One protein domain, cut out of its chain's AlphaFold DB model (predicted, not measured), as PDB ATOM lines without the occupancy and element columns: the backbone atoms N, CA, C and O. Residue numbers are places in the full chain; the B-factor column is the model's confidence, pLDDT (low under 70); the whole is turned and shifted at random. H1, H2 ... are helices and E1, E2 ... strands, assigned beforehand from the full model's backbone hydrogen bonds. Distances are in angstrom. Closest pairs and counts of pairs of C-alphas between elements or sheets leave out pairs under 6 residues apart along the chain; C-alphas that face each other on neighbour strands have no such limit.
ATOM      1  N   ILE A   3     -28.406  -7.055 -39.677       85.56
ATOM      2  CA  ILE A   3     -29.521  -7.265 -40.591       85.56
ATOM      3  C   ILE A   3     -29.094  -6.871 -42.005       85.56
ATOM      4  O   ILE A   3     -28.468  -5.833 -42.207       85.56
ATOM      5  N   GLU A   4     -29.444  -7.690 -42.991       86.50
ATOM      6  CA  GLU A   4     -29.307  -7.318 -44.394       86.50
ATOM      7  C   GLU A   4     -30.584  -6.615 -44.860       86.50
ATOM      8  O   GLU A   4     -31.689  -7.132 -44.713       86.50
ATOM      9  N   ILE A   5     -30.432  -5.417 -45.417       83.50
ATOM     10  CA  ILE A   5     -31.526  -4.609 -45.945       83.50
ATOM     11  C   ILE A   5     -31.182  -4.250 -47.385       83.50
ATOM     12  O   ILE A   5     -30.196  -3.559 -47.632       83.50
ATOM     13  N   ASN A   6     -32.021  -4.667 -48.338       79.12
ATOM     14  CA  ASN A   6     -31.838  -4.382 -49.767       79.12
ATOM     15  C   ASN A   6     -30.427  -4.749 -50.291       79.12
ATOM     16  O   ASN A   6     -29.855  -4.003 -51.084       79.12
ATOM     17  N   GLY A   7     -29.858  -5.873 -49.835       82.50
ATOM     18  CA  GLY A   7     -28.526  -6.343 -50.246       82.50
ATOM     19  C   GLY A   7     -27.353  -5.600 -49.599       82.50
ATOM     20  O   GLY A   7     -26.222  -5.718 -50.062       82.50
ATOM     21  N   LYS A   8     -27.610  -4.809 -48.550       85.81
ATOM     22  CA  LYS A   8     -26.586  -4.124 -47.759       85.81
ATOM     23  C   LYS A   8     -26.664  -4.562 -46.306       85.81
ATOM     24  O   LYS A   8     -27.740  -4.566 -45.711       85.81
ATOM     25  N   GLU A   9     -25.516  -4.907 -45.739       89.62
ATOM     26  CA  GLU A   9     -25.414  -5.352 -44.355       89.62
ATOM     27  C   GLU A   9     -25.359  -4.156 -43.393       89.62
ATOM     28  O   GLU A   9     -24.612  -3.195 -43.604       89.62
ATOM     29  N   TYR A  10     -26.168  -4.216 -42.338       90.00
ATOM     30  CA  TYR A  10     -26.226  -3.231 -41.265       90.00
ATOM     31  C   TYR A  10     -26.025  -3.916 -39.914       90.00
ATOM     32  O   TYR A  10     -26.668  -4.914 -39.601       90.00
ATOM     33  N   GLY A  11     -25.168  -3.358 -39.069       88.81
ATOM     34  CA  GLY A  11     -25.079  -3.686 -37.651       88.81
ATOM     35  C   GLY A  11     -26.084  -2.889 -36.822       88.81
ATOM     36  O   GLY A  11     -26.495  -1.795 -37.211       88.81
ATOM     37  N   PHE A  12     -26.450  -3.420 -35.655       87.44
ATOM     38  CA  PHE A  12     -27.210  -2.661 -34.662       87.44
ATOM     39  C   PHE A  12     -26.280  -1.836 -33.780       87.44
ATOM     40  O   PHE A  12     -25.303  -2.356 -33.241       87.44
ATOM     41  N   ASN A  13     -26.602  -0.557 -33.621       83.25
ATOM     42  CA  ASN A  13     -25.940   0.325 -32.680       83.25
ATOM     43  C   ASN A  13     -26.335  -0.073 -31.243       83.25
ATOM     44  O   ASN A  13     -27.525  -0.052 -30.924       83.25
ATOM     45  N   PRO A  14     -25.385  -0.441 -30.365       75.12
ATOM     46  CA  PRO A  14     -25.671  -0.657 -28.947       75.12
ATOM     47  C   PRO A  14     -25.829   0.648 -28.161       75.12
ATOM     48  O   PRO A  14     -26.402   0.638 -27.075       75.12
ATOM     49  N   ASP A  15     -25.317   1.764 -28.685       74.56
ATOM     50  CA  ASP A  15     -25.310   3.070 -28.025       74.56
ATOM     51  C   ASP A  15     -26.484   3.926 -28.522       74.56
ATOM     52  O   ASP A  15     -26.341   4.992 -29.120       74.56
ATOM     53  N   VAL A  16     -27.687   3.386 -28.347       72.69
ATOM     54  CA  VAL A  16     -28.924   4.053 -28.752       72.69
ATOM     55  C   VAL A  16     -29.432   4.888 -27.590       72.69
ATOM     56  O   VAL A  16     -29.555   4.412 -26.461       72.69
ATOM     57  N   ARG A  17     -29.752   6.152 -27.873       72.00
ATOM     58  CA  ARG A  17     -30.234   7.096 -26.861       72.00
ATOM     59  C   ARG A  17     -31.470   6.549 -26.145       72.00
ATOM     60  O   ARG A  17     -32.413   6.092 -26.787       72.00
ATOM     61  N   LEU A  18     -31.522   6.732 -24.826       65.50
ATOM     62  CA  LEU A  18     -32.675   6.403 -23.975       65.50
ATOM     63  C   LEU A  18     -34.019   6.888 -24.532       65.50
ATOM     64  O   LEU A  18     -35.013   6.172 -24.470       65.50
ATOM     65  N   GLY A  19     -34.047   8.090 -25.116       66.12
ATOM     66  CA  GLY A  19     -35.259   8.641 -25.723       66.12
ATOM     67  C   GLY A  19     -35.784   7.812 -26.900       66.12
ATOM     68  O   GLY A  19     -36.990   7.728 -27.087       66.12
ATOM     69  N   ILE A  20     -34.904   7.158 -27.663       73.94
ATOM     70  CA  ILE A  20     -35.290   6.240 -28.743       73.94
ATOM     71  C   ILE A  20     -35.830   4.931 -28.162       73.94
ATOM     72  O   ILE A  20     -36.840   4.436 -28.646       73.94
ATOM     73  N   LEU A  21     -35.218   4.405 -27.095       69.38
ATOM     74  CA  LEU A  21     -35.720   3.212 -26.403       69.38
ATOM     75  C   LEU A  21     -37.139   3.440 -25.852       69.38
ATOM     76  O   LEU A  21     -38.030   2.637 -26.116       69.38
ATOM     77  N   GLY A  22     -37.382   4.582 -25.204       65.12
ATOM     78  CA  GLY A  22     -38.712   4.940 -24.696       65.12
ATOM     79  C   GLY A  22     -39.766   5.130 -25.793       65.12
ATOM     80  O   GLY A  22     -40.936   4.815 -25.588       65.12
ATOM     81  N   LEU A  23     -39.367   5.588 -26.984       70.88
ATOM     82  CA  LEU A  23     -40.259   5.678 -28.146       70.88
ATOM     83  C   LEU A  23     -40.670   4.295 -28.674       70.88
ATOM     84  O   LEU A  23     -41.785   4.140 -29.162       70.88
ATOM     85  N   ILE A  24     -39.794   3.294 -28.570       69.56
ATOM     86  CA  ILE A  24     -40.079   1.918 -28.999       69.56
ATOM     87  C   ILE A  24     -41.041   1.230 -28.021       69.56
ATOM     88  O   ILE A  24     -41.930   0.503 -28.459       69.56
ATOM     89  N   GLU A  25     -40.915   1.495 -26.717       66.25
ATOM     90  CA  GLU A  25     -41.817   0.950 -25.688       66.25
ATOM     91  C   GLU A  25     -43.185   1.665 -25.627       66.25
ATOM     92  O   GLU A  25     -44.176   1.067 -25.213       66.25
ATOM     93  N   GLY A  26     -43.266   2.931 -26.057       60.50
ATOM     94  CA  GLY A  26     -44.423   3.815 -25.848       60.50
ATOM     95  C   GLY A  26     -45.578   3.747 -26.864       60.50
ATOM     96  O   GLY A  26     -46.558   4.473 -26.697       60.50
ATOM     97  N   GLY A  27     -45.513   2.903 -27.900       63.94
ATOM     98  CA  GLY A  27     -46.609   2.705 -28.866       63.94
ATOM     99  C   GLY A  27     -46.483   3.459 -30.204       63.94
ATOM    100  O   GLY A  27     -45.468   4.087 -30.488       63.94
ATOM    101  N   SER A  28     -47.516   3.322 -31.059       63.59
ATOM    102  CA  SER A  28     -47.538   3.610 -32.512       63.59
ATOM    103  C   SER A  28     -46.637   4.757 -32.986       63.59
ATOM    104  O   SER A  28     -46.993   5.934 -32.930       63.59
ATOM    105  N   LEU A  29     -45.495   4.384 -33.558       71.31
ATOM    106  CA  LEU A  29     -44.552   5.306 -34.179       71.31
ATOM    107  C   LEU A  29     -45.043   5.731 -35.562       71.31
ATOM    108  O   LEU A  29     -45.415   4.898 -36.391       71.31
ATOM    109  N   ASN A  30     -44.983   7.030 -35.856       77.06
ATOM    110  CA  ASN A  30     -45.221   7.499 -37.218       77.06
ATOM    111  C   ASN A  30     -43.996   7.239 -38.118       77.06
ATOM    112  O   ASN A  30     -42.869   7.073 -37.646       77.06
ATOM    113  N   ILE A  31     -44.192   7.271 -39.440       77.00
ATOM    114  CA  ILE A  31     -43.127   7.012 -40.426       77.00
ATOM    115  C   ILE A  31     -41.907   7.937 -40.254       77.00
ATOM    116  O   ILE A  31     -40.782   7.508 -40.501       77.00
ATOM    117  N   LYS A  32     -42.078   9.197 -39.828       79.88
ATOM    118  CA  LYS A  32     -40.939  10.109 -39.605       79.88
ATOM    119  C   LYS A  32     -40.109   9.682 -38.393       79.88
ATOM    120  O   LYS A  32     -38.885   9.672 -38.483       79.88
ATOM    121  N   GLN A  33     -40.763   9.304 -37.296       81.75
ATOM    122  CA  GLN A  33     -40.103   8.802 -36.089       81.75
ATOM    123  C   GLN A  33     -39.380   7.487 -36.373       81.75
ATOM    124  O   GLN A  33     -38.205   7.368 -36.058       81.75
ATOM    125  N   LEU A  34     -40.031   6.559 -37.074       80.06
ATOM    126  CA  LEU A  34     -39.433   5.315 -37.566       80.06
ATOM    127  C   LEU A  34     -38.116   5.554 -38.320       80.06
ATOM    128  O   LEU A  34     -37.095   4.942 -38.015       80.06
ATOM    129  N   LYS A  35     -38.107   6.503 -39.265       83.06
ATOM    130  CA  LYS A  35     -36.896   6.860 -40.020       83.06
ATOM    131  C   LYS A  35     -35.802   7.446 -39.131       83.06
ATOM    132  O   LYS A  35     -34.628   7.171 -39.355       83.06
ATOM    133  N   MET A  36     -36.173   8.264 -38.147       83.56
ATOM    134  CA  MET A  36     -35.225   8.836 -37.190       83.56
ATOM    135  C   MET A  36     -34.604   7.749 -36.308       83.56
ATOM    136  O   MET A  36     -33.392   7.735 -36.126       83.56
ATOM    137  N   ILE A  37     -35.421   6.802 -35.852       84.38
ATOM    138  CA  ILE A  37     -34.990   5.641 -35.076       84.38
ATOM    139  C   ILE A  37     -34.010   4.805 -35.899       84.38
ATOM    140  O   ILE A  37     -32.892   4.581 -35.457       84.38
ATOM    141  N   PHE A  38     -34.340   4.434 -37.137       85.88
ATOM    142  CA  PHE A  38     -33.440   3.630 -37.971       85.88
ATOM    143  C   PHE A  38     -32.092   4.287 -38.272       85.88
ATOM    144  O   PHE A  38     -31.104   3.573 -38.421       85.88
ATOM    145  N   ARG A  39     -32.014   5.624 -38.315       86.62
ATOM    146  CA  ARG A  39     -30.720   6.320 -38.424       86.62
ATOM    147  C   ARG A  39     -29.833   6.124 -37.201       86.62
ATOM    148  O   ARG A  39     -28.621   6.072 -37.365       86.62
ATOM    149  N   GLU A  40     -30.430   6.036 -36.019       85.69
ATOM    150  CA  GLU A  40     -29.713   5.808 -34.761       85.69
ATOM    151  C   GLU A  40     -29.421   4.318 -34.539       85.69
ATOM    152  O   GLU A  40     -28.370   3.977 -34.000       85.69
ATOM    153  N   LEU A  41     -30.336   3.432 -34.953       86.50
ATOM    154  CA  LEU A  41     -30.238   1.989 -34.716       86.50
ATOM    155  C   LEU A  41     -29.256   1.280 -35.645       86.50
ATOM    156  O   LEU A  41     -28.716   0.251 -35.253       86.50
ATOM    157  N   LEU A  42     -29.076   1.754 -36.878       88.12
ATOM    158  CA  LEU A  42     -28.341   1.026 -37.911       88.12
ATOM    159  C   LEU A  42     -26.974   1.660 -38.183       88.12
ATOM    160  O   LEU A  42     -26.862   2.870 -38.381       88.12
ATOM    161  N   ILE A  43     -25.944   0.816 -38.245       87.00
ATOM    162  CA  ILE A  43     -24.567   1.184 -38.589       87.00
ATOM    163  C   ILE A  43     -24.126   0.337 -39.792       87.00
ATOM    164  O   ILE A  43     -24.180  -0.885 -39.706       87.00
ATOM    165  N   PRO A  44     -23.656   0.927 -40.903       87.75
ATOM    166  CA  PRO A  44     -23.513   2.362 -41.137       87.75
ATOM    167  C   PRO A  44     -24.871   3.073 -41.199       87.75
ATOM    168  O   PRO A  44     -25.881   2.462 -41.541       87.75
ATOM    169  N   THR A  45     -24.901   4.371 -40.884       88.19
ATOM    170  CA  THR A  45     -26.153   5.139 -40.866       88.19
ATOM    171  C   THR A  45     -26.835   5.108 -42.242       88.19
ATOM    172  O   THR A  45     -26.225   5.521 -43.234       88.19
ATOM    173  N   PRO A  46     -28.099   4.659 -42.334       86.69
ATOM    174  CA  PRO A  46     -28.827   4.589 -43.594       86.69
ATOM    175  C   PRO A  46     -29.101   5.985 -44.158       86.69
ATOM    176  O   PRO A  46     -29.414   6.939 -43.435       86.69
ATOM    177  N   THR A  47     -29.012   6.109 -45.481       87.88
ATOM    178  CA  THR A  47     -29.273   7.383 -46.162       87.88
ATOM    179  C   THR A  47     -30.774   7.707 -46.205       87.88
ATOM    180  O   THR A  47     -31.614   6.802 -46.157       87.88
ATOM    181  N   PRO A  48     -31.174   8.986 -46.375       83.75
ATOM    182  CA  PRO A  48     -32.586   9.353 -46.517       83.75
ATOM    183  C   PRO A  48     -33.306   8.606 -47.649       83.75
ATOM    184  O   PRO A  48     -34.483   8.272 -47.514       83.75
ATOM    185  N   LYS A  49     -32.596   8.317 -48.750       85.69
ATOM    186  CA  LYS A  49     -33.118   7.564 -49.898       85.69
ATOM    187  C   LYS A  49     -33.384   6.100 -49.539       85.69
ATOM    188  O   LYS A  49     -34.432   5.573 -49.896       85.69
ATOM    189  N   GLU A  50     -32.479   5.466 -48.796       85.38
ATOM    190  CA  GLU A  50     -32.660   4.090 -48.313       85.38
ATOM    191  C   GLU A  50     -33.846   3.985 -47.354       85.38
ATOM    192  O   GLU A  50     -34.688   3.106 -47.510       85.38
ATOM    193  N   LEU A  51     -33.979   4.943 -46.434       82.81
ATOM    194  CA  LEU A  51     -35.108   5.020 -45.504       82.81
ATOM    195  C   LEU A  51     -36.442   5.313 -46.196       82.81
ATOM    196  O   LEU A  51     -37.497   4.926 -45.700       82.81
ATOM    197  N   PHE A  52     -36.428   6.039 -47.315       81.62
ATOM    198  CA  PHE A  52     -37.630   6.306 -48.105       81.62
ATOM    199  C   PHE A  52     -38.086   5.076 -48.893       81.62
ATOM    200  O   PHE A  52     -39.280   4.803 -48.938       81.62
ATOM    201  N   ASN A  53     -37.141   4.314 -49.446       82.31
ATOM    202  CA  ASN A  53     -37.416   3.092 -50.206       82.31
ATOM    203  C   ASN A  53     -37.617   1.849 -49.321       82.31
ATOM    204  O   ASN A  53     -37.784   0.740 -49.833       82.31
ATOM    205  N   MET A  54     -37.578   2.005 -47.999       81.44
ATOM    206  CA  MET A  54     -37.722   0.903 -47.061       81.44
ATOM    207  C   MET A  54     -39.184   0.454 -46.986       81.44
ATOM    208  O   MET A  54     -40.079   1.232 -46.652       81.44
ATOM    209  N   LYS A  55     -39.432  -0.821 -47.299       81.12
ATOM    210  CA  LYS A  55     -40.762  -1.425 -47.170       81.12
ATOM    211  C   LYS A  55     -41.136  -1.551 -45.694       81.12
ATOM    212  O   LYS A  55     -40.285  -1.871 -44.870       81.12
ATOM    213  N   THR A  56     -42.423  -1.427 -45.378       77.50
ATOM    214  CA  THR A  56     -42.939  -1.612 -44.010       77.50
ATOM    215  C   THR A  56     -42.525  -2.955 -43.399       77.50
ATOM    216  O   THR A  56     -42.161  -3.002 -42.231       77.50
ATOM    217  N   SER A  57     -42.492  -4.033 -44.190       80.69
ATOM    218  CA  SER A  57     -42.046  -5.359 -43.734       80.69
ATOM    219  C   SER A  57     -40.596  -5.365 -43.237       80.69
ATOM    220  O   SER A  57     -40.293  -6.002 -42.236       80.69
ATOM    221  N   VAL A  58     -39.716  -4.608 -43.899       83.88
ATOM    222  CA  VAL A  58     -38.311  -4.461 -43.491       83.88
ATOM    223  C   VAL A  58     -38.230  -3.699 -42.172       83.88
ATOM    224  O   VAL A  58     -37.491  -4.094 -41.278       83.88
ATOM    225  N   SER A  59     -39.039  -2.649 -42.013       80.38
ATOM    226  CA  SER A  59     -39.128  -1.887 -40.766       80.38
ATOM    227  C   SER A  59     -39.502  -2.769 -39.570       80.38
ATOM    228  O   SER A  59     -38.894  -2.659 -38.506       80.38
ATOM    229  N   SER A  60     -40.479  -3.663 -39.745       80.31
ATOM    230  CA  SER A  60     -40.870  -4.628 -38.712       80.31
ATOM    231  C   SER A  60     -39.750  -5.619 -38.386       80.31
ATOM    232  O   SER A  60     -39.520  -5.905 -37.212       80.31
ATOM    233  N   GLU A  61     -39.018  -6.103 -39.392       86.19
ATOM    234  CA  GLU A  61     -37.890  -7.016 -39.180       86.19
ATOM    235  C   GLU A  61     -36.743  -6.346 -38.409       86.19
ATOM    236  O   GLU A  61     -36.188  -6.945 -37.485       86.19
ATOM    237  N   ILE A  62     -36.425  -5.087 -38.735       84.62
ATOM    238  CA  ILE A  62     -35.421  -4.289 -38.015       84.62
ATOM    239  C   ILE A  62     -35.784  -4.200 -36.540       84.62
ATOM    240  O   ILE A  62     -34.932  -4.451 -35.692       84.62
ATOM    241  N   PHE A  63     -37.039  -3.872 -36.226       80.00
ATOM    242  CA  PHE A  63     -37.475  -3.761 -34.838       80.00
ATOM    243  C   PHE A  63     -37.416  -5.083 -34.090       80.00
ATOM    244  O   PHE A  63     -36.975  -5.106 -32.942       80.00
ATOM    245  N   LEU A  64     -37.822  -6.180 -34.726       82.69
ATOM    246  CA  LEU A  64     -37.795  -7.499 -34.104       82.69
ATOM    247  C   LEU A  64     -36.355  -7.932 -33.790       82.69
ATOM    248  O   LEU A  64     -36.040  -8.218 -32.635       82.69
ATOM    249  N   LYS A  65     -35.454  -7.855 -34.777       85.81
ATOM    250  CA  LYS A  65     -34.029  -8.179 -34.592       85.81
ATOM    251  C   LYS A  65     -33.332  -7.229 -33.619       85.81
ATOM    252  O   LYS A  65     -32.482  -7.665 -32.846       85.81
ATOM    253  N   TYR A  66     -33.693  -5.946 -33.622       82.12
ATOM    254  CA  TYR A  66     -33.172  -4.983 -32.657       82.12
ATOM    255  C   TYR A  66     -33.659  -5.288 -31.238       82.12
ATOM    256  O   TYR A  66     -32.873  -5.243 -30.299       82.12
ATOM    257  N   THR A  67     -34.926  -5.668 -31.064       77.12
ATOM    258  CA  THR A  67     -35.472  -6.053 -29.753       77.12
ATOM    259  C   THR A  67     -34.756  -7.288 -29.212       77.12
ATOM    260  O   THR A  67     -34.345  -7.295 -28.055       77.12
ATOM    261  N   GLU A  68     -34.516  -8.298 -30.054       82.69
ATOM    262  CA  GLU A  68     -33.690  -9.454 -29.690       82.69
ATOM    263  C   GLU A  68     -32.257  -9.054 -29.326       82.69
ATOM    264  O   GLU A  68     -31.700  -9.545 -28.342       82.69
ATOM    265  N   PHE A  69     -31.651  -8.149 -30.097       82.25
ATOM    266  CA  PHE A  69     -30.320  -7.628 -29.810       82.25
ATOM    267  C   PHE A  69     -30.279  -6.938 -28.442       82.25
ATOM    268  O   PHE A  69     -29.405  -7.248 -27.634       82.25
ATOM    269  N   ILE A  70     -31.245  -6.071 -28.138       75.44
ATOM    270  CA  ILE A  70     -31.338  -5.403 -26.840       75.44
ATOM    271  C   ILE A  70     -31.600  -6.409 -25.725       75.44
ATOM    272  O   ILE A  70     -30.935  -6.315 -24.706       75.44
ATOM    273  N   GLN A  71     -32.478  -7.400 -25.899       73.44
ATOM    274  CA  GLN A  71     -32.723  -8.439 -24.888       73.44
ATOM    275  C   GLN A  71     -31.475  -9.269 -24.572       73.44
ATOM    276  O   GLN A  71     -31.212  -9.562 -23.406       73.44
ATOM    277  N   ARG A  72     -30.666  -9.601 -25.581       76.06
ATOM    278  CA  ARG A  72     -29.404 -10.333 -25.385       76.06
ATOM    279  C   ARG A  72     -28.327  -9.479 -24.717       76.06
ATOM    280  O   ARG A  72     -27.536 -10.004 -23.944       76.06
ATOM    281  N   ASN A  73     -28.321  -8.174 -24.982       71.62
ATOM    282  CA  ASN A  73     -27.344  -7.224 -24.437       71.62
ATOM    283  C   ASN A  73     -27.903  -6.414 -23.252       71.62
ATOM    284  O   ASN A  73     -27.281  -5.458 -22.792       71.62
ATOM    285  N   LEU A  74     -29.078  -6.789 -22.734       66.12
ATOM    286  CA  LEU A  74     -29.880  -5.969 -21.823       66.12
ATOM    287  C   LEU A  74     -29.160  -5.729 -20.497       66.12
ATOM    288  O   LEU A  74     -29.295  -4.660 -19.911       66.12
ATOM    289  N   ALA A  75     -28.367  -6.706 -20.051       63.59
ATOM    290  CA  ALA A  75     -27.536  -6.594 -18.861       63.59
ATOM    291  C   ALA A  75     -26.437  -5.528 -19.013       63.59
ATOM    292  O   ALA A  75     -26.228  -4.747 -18.089       63.59
ATOM    293  N   GLU A  76     -25.771  -5.450 -20.169       63.12
ATOM    294  CA  GLU A  76     -24.735  -4.442 -20.442       63.12
ATOM    295  C   GLU A  76     -25.331  -3.061 -20.717       63.12
ATOM    296  O   GLU A  76     -24.830  -2.055 -20.212       63.12
ATOM    297  N   ILE A  77     -26.445  -3.009 -21.449       64.75
ATOM    298  CA  ILE A  77     -27.148  -1.760 -21.746       64.75
ATOM    299  C   ILE A  77     -27.714  -1.164 -20.456       64.75
ATOM    300  O   ILE A  77     -27.453   0.000 -20.173       64.75
ATOM    301  N   LYS A  78     -28.391  -1.953 -19.604       58.59
ATOM    302  CA  LYS A  78     -28.845  -1.477 -18.283       58.59
ATOM    303  C   LYS A  78     -27.692  -0.982 -17.416       58.59
ATOM    304  O   LYS A  78     -27.862   0.010 -16.717       58.59
ATOM    305  N   LYS A  79     -26.519  -1.620 -17.484       57.38
ATOM    306  CA  LYS A  79     -25.329  -1.178 -16.744       57.38
ATOM    307  C   LYS A  79     -24.881   0.225 -17.160       57.38
ATOM    308  O   LYS A  79     -24.563   1.027 -16.289       57.38
ATOM    309  N   LYS A  80     -24.924   0.538 -18.461       56.00
ATOM    310  CA  LYS A  80     -24.670   1.890 -18.991       56.00
ATOM    311  C   LYS A  80     -25.748   2.908 -18.606       56.00
ATOM    312  O   LYS A  80     -25.433   4.078 -18.463       56.00
ATOM    313  N   LEU A  81     -27.001   2.482 -18.437       53.94
ATOM    314  CA  LEU A  81     -28.112   3.361 -18.040       53.94
ATOM    315  C   LEU A  81     -28.105   3.736 -16.551       53.94
ATOM    316  O   LEU A  81     -28.798   4.671 -16.160       53.94
ATOM    317  N   SER A  82     -27.373   2.989 -15.722       48.34
ATOM    318  CA  SER A  82     -27.261   3.212 -14.275       48.34
ATOM    319  C   SER A  82     -25.932   3.848 -13.837       48.34
ATOM    320  O   SER A  82     -25.680   3.893 -12.635       48.34
ATOM    321  N   SER A  83     -25.078   4.296 -14.769       45.34
ATOM    322  CA  SER A  83     -23.842   5.052 -14.475       45.34
ATOM    323  C   SER A  83     -23.976   6.527 -14.818       45.34
ATOM    324  O   SER A  83     -24.645   6.831 -15.829       45.34
TER     325      SER A  83
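What this domain is: This is residues 3 to 83 of the 83 residues of an uncharacterized protein of archaeon (UniProt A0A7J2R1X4). A row of three helices, H1, H2 and H3, lies loosely opposite the long helix H4, which has the small hairpin E1 and E2 beside it; of the three, H2 alone comes near H4. At one end of H4 the helix H5 turns off about perpendicular to make a corner. The printed part has 81 residues, mostly helix in class, with two named strands and five named helices in the order E1 E2 H1 H2 H3 H4 H5; the sheet, E1 - E2, is antiparallel. The whole is compact, with a radius of gyration of the C-alphas of 12.5 A and spans of 38 by 25 by 18 A.

Where its parts are: Find C-alpha 3 at (-29.521, -7.265, -40.591), where strand E1 begins; it covers residues 3 to 5 and is 6.3 A long. Read on to strand E2, residues 8 to 12, 13.2 A. Next come helix H1, residues 18 to 25, 10.8 A, and helix H2, residues 31 to 41, 15.0 A. Helix H3, residues 48 to 52, measures 6.1 A. Look then for C-alpha 56 at (-42.939, -1.612, -44.010); from there helix H4 runs 24.6 A to C-alpha 72. Helix H5, residues 74 to 81, 10.2 A, ends with C-alpha 81 at (-28.112, 3.361, -18.040).

How they stand to each other: Begin at the hairpin of E1 and E2, antiparallel at 141 degrees, where N 3 and O 10 are within hydrogen-bond range at 2.8 A, as are N 8 and O 5 at 3.0 A. Residues 11 to 12 of E2 also pair, antiparallel, with residues 42 to 43. From E1 look across to H4: the closest C-alphas, those of Ile 3 and Ile 62, are 7.1 A apart. H2 and H4 are close but not clearly touching, with Leu 41 and Tyr 66 closest, their C-alphas 7.8 A apart, at a steep tilt of 40 degrees, the same way. H1 is close to but not clearly touching H2, its nearest C-alphas being those of Ile 20 and Ile 37 at 6.4 A, at a steep tilt of 54 degrees, opposite ways. H3 is likewise close to but not clearly touching H2, by the C-alphas of Lys 35 and Leu 51, 6.1 A apart. H4 and H5 are close but not clearly touching, about perpendicular at 84 degrees, the closest C-alphas being those of Ile 70 and Ile 77 at 7.5 A. H3 and H5 are apart. In H1, H2, H3, H4 and H5 every O i to N i+4 pair is within hydrogen-bond range.

The domain as a whole: The two C-alphas farthest apart are those of Asn 53 and Ser 83, 38.3 A. The printed part has no cut, ends at the chain's last residue, and has no long link. The mean pLDDT of the printed part is 77.1; look for values under 70 at residues 18 to 19, 21 to 22, 24 to 28 and 74 to 83.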